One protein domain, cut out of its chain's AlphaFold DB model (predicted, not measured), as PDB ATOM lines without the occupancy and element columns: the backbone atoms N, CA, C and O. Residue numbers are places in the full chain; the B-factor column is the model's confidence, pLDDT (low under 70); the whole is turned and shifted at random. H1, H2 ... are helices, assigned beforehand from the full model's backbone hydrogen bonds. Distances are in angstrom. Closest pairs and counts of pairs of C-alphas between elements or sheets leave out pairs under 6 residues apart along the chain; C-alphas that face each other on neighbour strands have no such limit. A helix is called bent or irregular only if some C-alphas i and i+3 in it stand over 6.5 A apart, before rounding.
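What this domain is: This is residues 82 to 154 of the 170 residues of an uncharacterized protein of Halobacteriovorax marinus (strain ATCC BAA-682 / DSM 15412 / SJ) (UniProt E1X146). Two helices make an open V with unequal arms: short H1 and much longer H2 spread from a looped stretch, residues 95 to 109, with no packing between them. H2 makes most of the length, and both arms stick out free, residues 82 to 98 with H1 and residues 118 to 154 with most of H2. The printed part has 73 residues with two named helices, H1 then H2, and no named strand; its class is all helix. It is extended, with a radius of gyration of the C-alphas of 21.7 A, and flat, spanning 70 by 36 by 10 A.

Where its parts are: H1 is residues 82 to 94, from C-alpha 82 at (-48.377, -3.695, 5.299) to C-alpha 94 at (-54.369, -13.381, -9.440), 18.6 A from first to last C-alpha. Residues 95 to 109 hold no named element. H2 is residues 110 to 152, from C-alpha 110 at (-49.654, -32.352, -23.194) to C-alpha 152 at (-10.521, -11.151, 20.441), 62.3 A from first to last C-alpha.

How they stand to each other: H1 and H2 are apart, with no C-alpha of the one within 8 A of the other. From its first to its last C-alpha, z falls along H1 from 5.299 to -9.440, and along H2 it rises from -23.194 to 20.441. In both H1 and H2, every O i to N i+4 pair is within hydrogen-bond range. Neither helix is bent or irregular.

The domain as a whole: The two C-alphas farthest apart are those of Glu 106 and Asp 154, 70.2 A. The link from H1 to H2 is long, with 15 residues. The printed part has no cut. The mean pLDDT of the printed part is 82.3, and residues 96 to 100 and 151 to 154 are under 70.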
ATOM      1  N   MET A  82     -48.084  -2.262   5.230       79.69
ATOM      2  CA  MET A  82     -48.377  -3.695   5.299       79.69
ATOM      3  C   MET A  82     -49.636  -4.088   4.511       79.69
ATOM      4  O   MET A  82     -49.656  -5.115   3.838       79.69
ATOM      5  N   ALA A  83     -50.686  -3.269   4.562       80.19
ATOM      6  CA  ALA A  83     -51.931  -3.543   3.852       80.19
ATOM      7  C   ALA A  83     -51.766  -3.323   2.341       80.19
ATOM      8  O   ALA A  83     -52.247  -4.137   1.552       80.19
ATOM      9  N   SER A  84     -50.995  -2.310   1.929       82.19
ATOM     10  CA  SER A  84     -50.643  -2.130   0.516       82.19
ATOM     11  C   SER A  84     -49.851  -3.310  -0.047       82.19
ATOM     12  O   SER A  84     -50.127  -3.739  -1.164       82.19
ATOM     13  N   GLU A  85     -48.922  -3.883   0.726       83.81
ATOM     14  CA  GLU A  85     -48.139  -5.046   0.289       83.81
ATOM     15  C   GLU A  85     -49.003  -6.312   0.150       83.81
ATOM     16  O   GLU A  85     -48.816  -7.124  -0.757       83.81
ATOM     17  N   LEU A  86     -49.988  -6.495   1.030       83.94
ATOM     18  CA  LEU A  86     -50.927  -7.614   0.927       83.94
ATOM     19  C   LEU A  86     -51.829  -7.486  -0.304       83.94
ATOM     20  O   LEU A  86     -52.076  -8.480  -0.993       83.94
ATOM     21  N   ILE A  87     -52.279  -6.269  -0.606       83.50
ATOM     22  CA  ILE A  87     -53.092  -5.975  -1.787       83.50
ATOM     23  C   ILE A  87     -52.283  -6.221  -3.068       83.50
ATOM     24  O   ILE A  87     -52.770  -6.901  -3.974       83.50
ATOM     25  N   THR A  88     -51.033  -5.749  -3.146       84.19
ATOM     26  CA  THR A  88     -50.176  -6.005  -4.317       84.19
ATOM     27  C   THR A  88     -49.907  -7.496  -4.498       84.19
ATOM     28  O   THR A  88     -50.125  -8.015  -5.595       84.19
ATOM     29  N   ARG A  89     -49.568  -8.222  -3.425       81.69
ATOM     30  CA  ARG A  89     -49.402  -9.688  -3.468       81.69
ATOM     31  C   ARG A  89     -50.666 -10.411  -3.932       81.69
ATOM     32  O   ARG A  89     -50.567 -11.413  -4.640       81.69
ATOM     33  N   PHE A  90     -51.851  -9.945  -3.542       82.00
ATOM     34  CA  PHE A  90     -53.114 -10.532  -3.990       82.00
ATOM     35  C   PHE A  90     -53.302 -10.371  -5.504       82.00
ATOM     36  O   PHE A  90     -53.595 -11.348  -6.200       82.00
ATOM     37  N   PHE A  91     -53.067  -9.170  -6.033       82.12
ATOM     38  CA  PHE A  91     -53.148  -8.927  -7.474       82.12
ATOM     39  C   PHE A  91     -52.069  -9.681  -8.259       82.12
ATOM     40  O   PHE A  91     -52.351 -10.178  -9.348       82.12
ATOM     41  N   GLU A  92     -50.865  -9.831  -7.711       79.69
ATOM     42  CA  GLU A  92     -49.803 -10.655  -8.299       79.69
ATOM     43  C   GLU A  92     -50.177 -12.139  -8.344       79.69
ATOM     44  O   GLU A  92     -49.998 -12.781  -9.377       79.69
ATOM     45  N   ARG A  93     -50.774 -12.682  -7.275       72.62
ATOM     46  CA  ARG A  93     -51.275 -14.067  -7.264       72.62
ATOM     47  C   ARG A  93     -52.383 -14.283  -8.287       72.62
ATOM     48  O   ARG A  93     -52.390 -15.307  -8.960       72.62
ATOM     49  N   LYS A  94     -53.285 -13.312  -8.448       70.25
ATOM     50  CA  LYS A  94     -54.369 -13.381  -9.440       70.25
ATOM     51  C   LYS A  94     -53.856 -13.324 -10.887       70.25
ATOM     52  O   LYS A  94     -54.532 -13.809 -11.787       70.25
ATOM     53  N   LYS A  95     -52.663 -12.761 -11.120       70.12
ATOM     54  CA  LYS A  95     -51.995 -12.742 -12.436       70.12
ATOM     55  C   LYS A  95     -51.336 -14.070 -12.812       70.12
ATOM     56  O   LYS A  95     -50.915 -14.210 -13.960       70.12
ATOM     57  N   ILE A  96     -51.237 -15.036 -11.895       66.38
ATOM     58  CA  ILE A  96     -50.751 -16.380 -12.218       66.38
ATOM     59  C   ILE A  96     -51.837 -17.057 -13.064       66.38
ATOM     60  O   ILE A  96     -52.799 -17.614 -12.543       66.38
ATOM     61  N   LYS A  97     -51.714 -16.923 -14.387       64.56
ATOM     62  CA  LYS A  97     -52.610 -17.553 -15.361       64.56
ATOM     63  C   LYS A  97     -52.537 -19.077 -15.233       64.56
ATOM     64  O   LYS A  97     -51.506 -19.624 -14.843       64.56
ATOM     65  N   ASN A  98     -53.627 -19.748 -15.606       65.69
ATOM     66  CA  ASN A  98     -53.638 -21.197 -15.792       65.69
ATOM     67  C   ASN A  98     -52.578 -21.571 -16.832       65.69
ATOM     68  O   ASN A  98     -52.743 -21.274 -18.011       65.69
ATOM     69  N   THR A  99     -51.508 -22.240 -16.399       67.25
ATOM     70  CA  THR A  99     -50.383 -22.639 -17.263       67.25
ATOM     71  C   THR A  99     -50.778 -23.676 -18.324       67.25
ATOM     72  O   THR A  99     -49.992 -23.982 -19.211       67.25
ATOM     73  N   ALA A 100     -51.985 -24.239 -18.229       64.38
ATOM     74  CA  ALA A 100     -52.542 -25.176 -19.203       64.38
ATOM     75  C   ALA A 100     -53.056 -24.496 -20.489       64.38
ATOM     76  O   ALA A 100     -53.451 -25.193 -21.422       64.38
ATOM     77  N   LEU A 101     -53.082 -23.159 -20.526       71.06
ATOM     78  CA  LEU A 101     -53.548 -22.369 -21.662       71.06
ATOM     79  C   LEU A 101     -52.386 -21.546 -22.228       71.06
ATOM     80  O   LEU A 101     -51.661 -20.895 -21.469       71.06
ATOM     81  N   ASN A 102     -52.227 -21.564 -23.550       71.12
ATOM     82  CA  ASN A 102     -51.296 -20.686 -24.264       71.12
ATOM     83  C   ASN A 102     -51.735 -19.211 -24.175       71.12
ATOM     84  O   ASN A 102     -52.814 -18.891 -23.672       71.12
ATOM     85  N   GLU A 103     -50.901 -18.293 -24.675       74.12
ATOM     86  CA  GLU A 103     -51.204 -16.852 -24.701       74.12
ATOM     87  C   GLU A 103     -52.511 -16.530 -25.451       74.12
ATOM     88  O   GLU A 103     -53.221 -15.605 -25.053       74.12
ATOM     89  N   ASP A 104     -52.872 -17.374 -26.422       75.88
ATOM     90  CA  ASP A 104     -54.095 -17.297 -27.231       75.88
ATOM     91  C   ASP A 104     -55.312 -18.016 -26.609       75.88
ATOM     92  O   ASP A 104     -56.405 -18.006 -27.171       75.88
ATOM     93  N   GLY A 105     -55.159 -18.630 -25.428       73.94
ATOM     94  CA  GLY A 105     -56.257 -19.296 -24.713       73.94
ATOM     95  C   GLY A 105     -56.574 -20.722 -25.175       73.94
ATOM     96  O   GLY A 105     -57.569 -21.294 -24.733       73.94
ATOM     97  N   GLU A 106     -55.736 -21.314 -26.024       79.31
ATOM     98  CA  GLU A 106     -55.859 -22.708 -26.462       79.31
ATOM     99  C   GLU A 106     -55.162 -23.681 -25.497       79.31
ATOM    100  O   GLU A 106     -54.171 -23.337 -24.845       79.31
ATOM    101  N   LEU A 107     -55.681 -24.911 -25.409       74.25
ATOM    102  CA  LEU A 107     -55.089 -25.997 -24.624       74.25
ATOM    103  C   LEU A 107     -53.742 -26.406 -25.226       74.25
ATOM    104  O   LEU A 107     -53.670 -26.828 -26.378       74.25
ATOM    105  N   VAL A 108     -52.679 -26.305 -24.429       76.19
ATOM    106  CA  VAL A 108     -51.328 -26.693 -24.853       76.19
ATOM    107  C   VAL A 108     -51.254 -28.208 -25.037       76.19
ATOM    108  O   VAL A 108     -51.779 -28.964 -24.214       76.19
ATOM    109  N   GLU A 109     -50.560 -28.669 -26.082       81.50
ATOM    110  CA  GLU A 109     -50.233 -30.088 -26.236       81.50
ATOM    111  C   GLU A 109     -49.558 -30.629 -24.967       81.50
ATOM    112  O   GLU A 109     -48.631 -30.030 -24.412       81.50
ATOM    113  N   THR A 110     -50.028 -31.787 -24.499       81.19
ATOM    114  CA  THR A 110     -49.654 -32.352 -23.194       81.19
ATOM    115  C   THR A 110     -48.153 -32.601 -23.061       81.19
ATOM    116  O   THR A 110     -47.594 -32.396 -21.986       81.19
ATOM    117  N   SER A 111     -47.480 -32.990 -24.143       83.56
ATOM    118  CA  SER A 111     -46.027 -33.187 -24.191       83.56
ATOM    119  C   SER A 111     -45.266 -31.884 -23.931       83.56
ATOM    120  O   SER A 111     -44.435 -31.828 -23.024       83.56
ATOM    121  N   SER A 112     -45.580 -30.826 -24.678       82.44
ATOM    122  CA  SER A 112     -44.960 -29.501 -24.553       82.44
ATOM    123  C   SER A 112     -45.234 -28.869 -23.186       82.44
ATOM    124  O   SER A 112     -44.329 -28.303 -22.571       82.44
ATOM    125  N   PHE A 113     -46.448 -29.047 -22.656       86.12
ATOM    126  CA  PHE A 113     -46.795 -28.631 -21.297       86.12
ATOM    127  C   PHE A 113     -45.910 -29.308 -20.239       86.12
ATOM    128  O   PHE A 113     -45.345 -28.634 -19.378       86.12
ATOM    129  N   ILE A 114     -45.733 -30.632 -20.324       86.75
ATOM    130  CA  ILE A 114     -44.908 -31.388 -19.368       86.75
ATOM    131  C   ILE A 114     -43.447 -30.920 -19.406       86.75
ATOM    132  O   ILE A 114     -42.830 -30.777 -18.347       86.75
ATOM    133  N   PHE A 115     -42.882 -30.677 -20.592       87.50
ATOM    134  CA  PHE A 115     -41.500 -30.202 -20.712       87.50
ATOM    135  C   PHE A 115     -41.316 -28.807 -20.114       87.50
ATOM    136  O   PHE A 115     -40.421 -28.624 -19.284       87.50
ATOM    137  N   ASN A 116     -42.195 -27.865 -20.459       86.19
ATOM    138  CA  ASN A 116     -42.135 -26.499 -19.939       86.19
ATOM    139  C   ASN A 116     -42.300 -26.471 -18.416       86.19
ATOM    140  O   ASN A 116     -41.558 -25.778 -17.716       86.19
ATOM    141  N   GLU A 117     -43.220 -27.269 -17.870       85.19
ATOM    142  CA  GLU A 117     -43.445 -27.292 -16.426       85.19
ATOM    143  C   GLU A 117     -42.296 -27.984 -15.677       85.19
ATOM    144  O   GLU A 117     -41.914 -27.553 -14.585       85.19
ATOM    145  N   LYS A 118     -41.660 -28.993 -16.284       92.56
ATOM    146  CA  LYS A 118     -40.440 -29.609 -15.743       92.56
ATOM    147  C   LYS A 118     -39.276 -28.618 -15.703       92.56
ATOM    148  O   LYS A 118     -38.551 -28.578 -14.708       92.56
ATOM    149  N   GLU A 119     -39.097 -27.816 -16.749       89.88
ATOM    150  CA  GLU A 119     -38.067 -26.774 -16.791       89.88
ATOM    151  C   GLU A 119     -38.335 -25.688 -15.741       89.88
ATOM    152  O   GLU A 119     -37.449 -25.328 -14.957       89.88
ATOM    153  N   ARG A 120     -39.589 -25.241 -15.632       88.19
ATOM    154  CA  ARG A 120     -40.023 -24.263 -14.629       88.19
ATOM    155  C   ARG A 120     -39.820 -24.771 -13.201       88.19
ATOM    156  O   ARG A 120     -39.381 -24.014 -12.332       88.19
ATOM    157  N   PHE A 121     -40.089 -26.053 -12.960       92.00
ATOM    158  CA  PHE A 121     -39.831 -26.703 -11.678       92.00
ATOM    159  C   PHE A 121     -38.330 -26.819 -11.376       92.00
ATOM    160  O   PHE A 121     -37.902 -26.555 -10.253       92.00
ATOM    161  N   ALA A 122     -37.504 -27.156 -12.368       93.81
ATOM    162  CA  ALA A 122     -36.052 -27.192 -12.195       93.81
ATOM    163  C   ALA A 122     -35.491 -25.802 -11.844       93.81
ATOM    164  O   ALA A 122     -34.661 -25.673 -10.938       93.81
ATOM    165  N   TYR A 123     -35.988 -24.753 -12.505       92.75
ATOM    166  CA  TYR A 123     -35.626 -23.369 -12.204       92.75
ATOM    167  C   TYR A 123     -36.064 -22.938 -10.794       92.75
ATOM    168  O   TYR A 123     -35.286 -22.341 -10.049       92.75
ATOM    169  N   SER A 124     -37.298 -23.249 -10.386       91.69
ATOM    170  CA  SER A 124     -37.773 -22.888  -9.044       91.69
ATOM    171  C   SER A 124     -37.004 -23.633  -7.948       91.69
ATOM    172  O   SER A 124     -36.636 -23.032  -6.933       91.69
ATOM    173  N   GLN A 125     -36.669 -24.906  -8.182       93.81
ATOM    174  CA  GLN A 125     -35.856 -25.703  -7.270       93.81
ATOM    175  C   GLN A 125     -34.429 -25.152  -7.145       93.81
ATOM    176  O   GLN A 125     -33.909 -25.061  -6.030       93.81
ATOM    177  N   SER A 126     -33.786 -24.772  -8.254       92.62
ATOM    178  CA  SER A 126     -32.427 -24.216  -8.213       92.62
ATOM    179  C   SER A 126     -32.389 -22.886  -7.459       92.62
ATOM    180  O   SER A 126     -31.510 -22.679  -6.620       92.62
ATOM    181  N   LYS A 127     -33.396 -22.029  -7.659       93.94
ATOM    182  CA  LYS A 127     -33.529 -20.751  -6.951       93.94
ATOM    183  C   LYS A 127     -33.767 -20.931  -5.450       93.94
ATOM    184  O   LYS A 127     -33.149 -20.229  -4.651       93.94
ATOM    185  N   LEU A 128     -34.609 -21.889  -5.049       92.12
ATOM    186  CA  LEU A 128     -34.808 -22.233  -3.634       92.12
ATOM    187  C   LEU A 128     -33.506 -22.713  -2.983       92.12
ATOM    188  O   LEU A 128     -33.124 -22.196  -1.931       92.12
ATOM    189  N   LYS A 129     -32.784 -23.624  -3.644       95.19
ATOM    190  CA  LYS A 129     -31.477 -24.104  -3.171       95.19
ATOM    191  C   LYS A 129     -30.457 -22.971  -3.060       95.19
ATOM    192  O   LYS A 129     -29.710 -22.919  -2.092       95.19
ATOM    193  N   GLN A 130     -30.434 -22.034  -4.009       93.19
ATOM    194  CA  GLN A 130     -29.531 -20.881  -3.955       93.19
ATOM    195  C   GLN A 130     -29.779 -20.017  -2.710       93.19
ATOM    196  O   GLN A 130     -28.829 -19.615  -2.037       93.19
ATOM    197  N   VAL A 131     -31.047 -19.743  -2.386       94.56
ATOM    198  CA  VAL A 131     -31.419 -18.982  -1.183       94.56
ATOM    199  C   VAL A 131     -31.031 -19.738   0.087       94.56
ATOM    200  O   VAL A 131     -30.504 -19.133   1.021       94.56
ATOM    201  N   GLU A 132     -31.248 -21.052   0.119       93.81
ATOM    202  CA  GLU A 132     -30.859 -21.911   1.239       93.81
ATOM    203  C   GLU A 132     -29.343 -21.893   1.470       93.81
ATOM    204  O   GLU A 132     -28.889 -21.617   2.580       93.81
ATOM    205  N   VAL A 133     -28.555 -22.089   0.413       94.31
ATOM    206  CA  VAL A 133     -27.088 -22.047   0.470       94.31
ATOM    207  C   VAL A 133     -26.601 -20.683   0.963       94.31
ATOM    208  O   VAL A 133     -25.757 -20.609   1.854       94.31
ATOM    209  N   LEU A 134     -27.166 -19.587   0.452       93.50
ATOM    210  CA  LEU A 134     -26.804 -18.239   0.893       93.50
ATOM    211  C   LEU A 134     -27.197 -17.978   2.357       93.50
ATOM    212  O   LEU A 134     -26.473 -17.295   3.081       93.50
ATOM    213  N   SER A 135     -28.318 -18.538   2.811       93.62
ATOM    214  CA  SER A 135     -28.736 -18.509   4.216       93.62
ATOM    215  C   SER A 135     -27.758 -19.276   5.112       93.62
ATOM    216  O   SER A 135     -27.363 -18.766   6.160       93.62
ATOM    217  N   LEU A 136     -27.300 -20.457   4.683       92.06
ATOM    218  CA  LEU A 136     -26.284 -21.239   5.393       92.06
ATOM    219  C   LEU A 136     -24.953 -20.488   5.486       92.06
ATOM    220  O   LEU A 136     -24.393 -20.389   6.574       92.06
ATOM    221  N   TYR A 137     -24.487 -19.884   4.389       93.06
ATOM    222  CA  TYR A 137     -23.275 -19.060   4.415       93.06
ATOM    223  C   TYR A 137     -23.397 -17.880   5.377       93.06
ATOM    224  O   TYR A 137     -22.462 -17.614   6.126       93.06
ATOM    225  N   LYS A 138     -24.549 -17.199   5.412       90.81
ATOM    226  CA  LYS A 138     -24.791 -16.110   6.371       90.81
ATOM    227  C   LYS A 138     -24.757 -16.592   7.820       90.81
ATOM    228  O   LYS A 138     -24.187 -15.905   8.662       90.81
ATOM    229  N   LYS A 139     -25.347 -17.755   8.111       90.81
ATOM    230  CA  LYS A 139     -25.322 -18.352   9.456       90.81
ATOM    231  C   LYS A 139     -23.905 -18.733   9.873       90.81
ATOM    232  O   LYS A 139     -23.496 -18.375  10.970       90.81
ATOM    233  N   ASN A 140     -23.149 -19.384   8.991       89.38
ATOM    234  CA  ASN A 140     -21.761 -19.757   9.269       89.38
ATOM    235  C   ASN A 140     -20.880 -18.517   9.463       89.38
ATOM    236  O   ASN A 140     -20.162 -18.436  10.449       89.38
ATOM    237  N   ALA A 141     -21.016 -17.505   8.602       89.25
ATOM    238  CA  ALA A 141     -20.278 -16.253   8.746       89.25
ATOM    239  C   ALA A 141     -20.600 -15.525  10.063       89.25
ATOM    240  O   ALA A 141     -19.709 -14.936  10.666       89.25
ATOM    241  N   ALA A 142     -21.853 -15.565  10.528       87.94
ATOM    242  CA  ALA A 142     -22.221 -15.000  11.825       87.94
ATOM    243  C   ALA A 142     -21.533 -15.745  12.981       87.94
ATOM    244  O   ALA A 142     -20.943 -15.105  13.846       87.94
ATOM    245  N   VAL A 143     -21.531 -17.082  12.943       85.62
ATOM    246  CA  VAL A 143     -20.832 -17.912  13.936       85.62
ATOM    247  C   VAL A 143     -19.326 -17.634  13.931       85.62
ATOM    248  O   VAL A 143     -18.748 -17.474  15.001       85.62
ATOM    249  N   ASP A 144     -18.700 -17.510  12.760       81.75
ATOM    250  CA  ASP A 144     -17.269 -17.198  12.643       81.75
ATOM    251  C   ASP A 144     -16.939 -15.810  13.214       81.75
ATOM    252  O   ASP A 144     -15.932 -15.634  13.903       81.75
ATOM    253  N   VAL A 145     -17.796 -14.812  12.966       83.88
ATOM    254  CA  VAL A 145     -17.650 -13.466  13.541       83.88
ATOM    255  C   VAL A 145     -17.817 -13.492  15.056       83.88
ATOM    256  O   VAL A 145     -17.042 -12.837  15.754       83.88
ATOM    257  N   ASP A 146     -18.789 -14.238  15.573       82.56
ATOM    258  CA  ASP A 146     -19.025 -14.348  17.013       82.56
ATOM    259  C   ASP A 146     -17.884 -15.099  17.713       82.56
ATOM    260  O   ASP A 146     -17.430 -14.666  18.772       82.56
ATOM    261  N   GLN A 147     -17.337 -16.148  17.089       78.50
ATOM    262  CA  GLN A 147     -16.123 -16.822  17.562       78.50
ATOM    263  C   GLN A 147     -14.911 -15.888  17.537       78.50
ATOM    264  O   GLN A 147     -14.194 -15.801  18.529       78.50
ATOM    265  N   MET A 148     -14.695 -15.137  16.451       73.50
ATOM    266  CA  MET A 148     -13.605 -14.157  16.382       73.50
ATOM    267  C   MET A 148     -13.762 -13.039  17.413       73.50
ATOM    268  O   MET A 148     -12.764 -12.588  17.967       73.50
ATOM    269  N   ARG A 149     -14.986 -12.583  17.695       79.00
ATOM    270  CA  ARG A 149     -15.250 -11.597  18.754       79.00
ATOM    271  C   ARG A 149     -14.973 -12.170  20.137       79.00
ATOM    272  O   ARG A 149     -14.301 -11.506  20.912       79.00
ATOM    273  N   ALA A 150     -15.426 -13.391  20.413       75.81
ATOM    274  CA  ALA A 150     -15.146 -14.072  21.673       75.81
ATOM    275  C   ALA A 150     -13.638 -14.324  21.870       75.81
ATOM    276  O   ALA A 150     -13.123 -14.142  22.967       75.81
ATOM    277  N   MET A 151     -12.911 -14.672  20.804       66.94
ATOM    278  CA  MET A 151     -11.459 -14.889  20.843       66.94
ATOM    279  C   MET A 151     -10.630 -13.598  20.799       66.94
ATOM    280  O   MET A 151      -9.438 -13.638  21.087       66.94
ATOM    281  N   LYS A 152     -11.223 -12.446  20.451       66.06
ATOM    282  CA  LYS A 152     -10.521 -11.151  20.441       66.06
ATOM    283  C   LYS A 152     -10.093 -10.718  21.847       66.06
ATOM    284  O   LYS A 152      -9.096 -10.013  21.974       66.06
ATOM    285  N   ASP A 153     -10.825 -11.153  22.867       65.19
ATOM    286  CA  ASP A 153     -10.518 -10.851  24.265       65.19
ATOM    287  C   ASP A 153      -9.571 -11.898  24.894       65.19
ATOM    288  O   ASP A 153      -8.887 -11.596  25.869       65.19
ATOM    289  N   ASP A 154      -9.443 -13.088  24.287       60.88
ATOM    290  CA  ASP A 154      -8.606 -14.203  24.755       60.88
ATOM    291  C   ASP A 154      -7.378 -14.424  23.841       60.88
ATOM    292  O   ASP A 154      -7.306 -15.325  23.000       60.88
TER     293      ASP A 154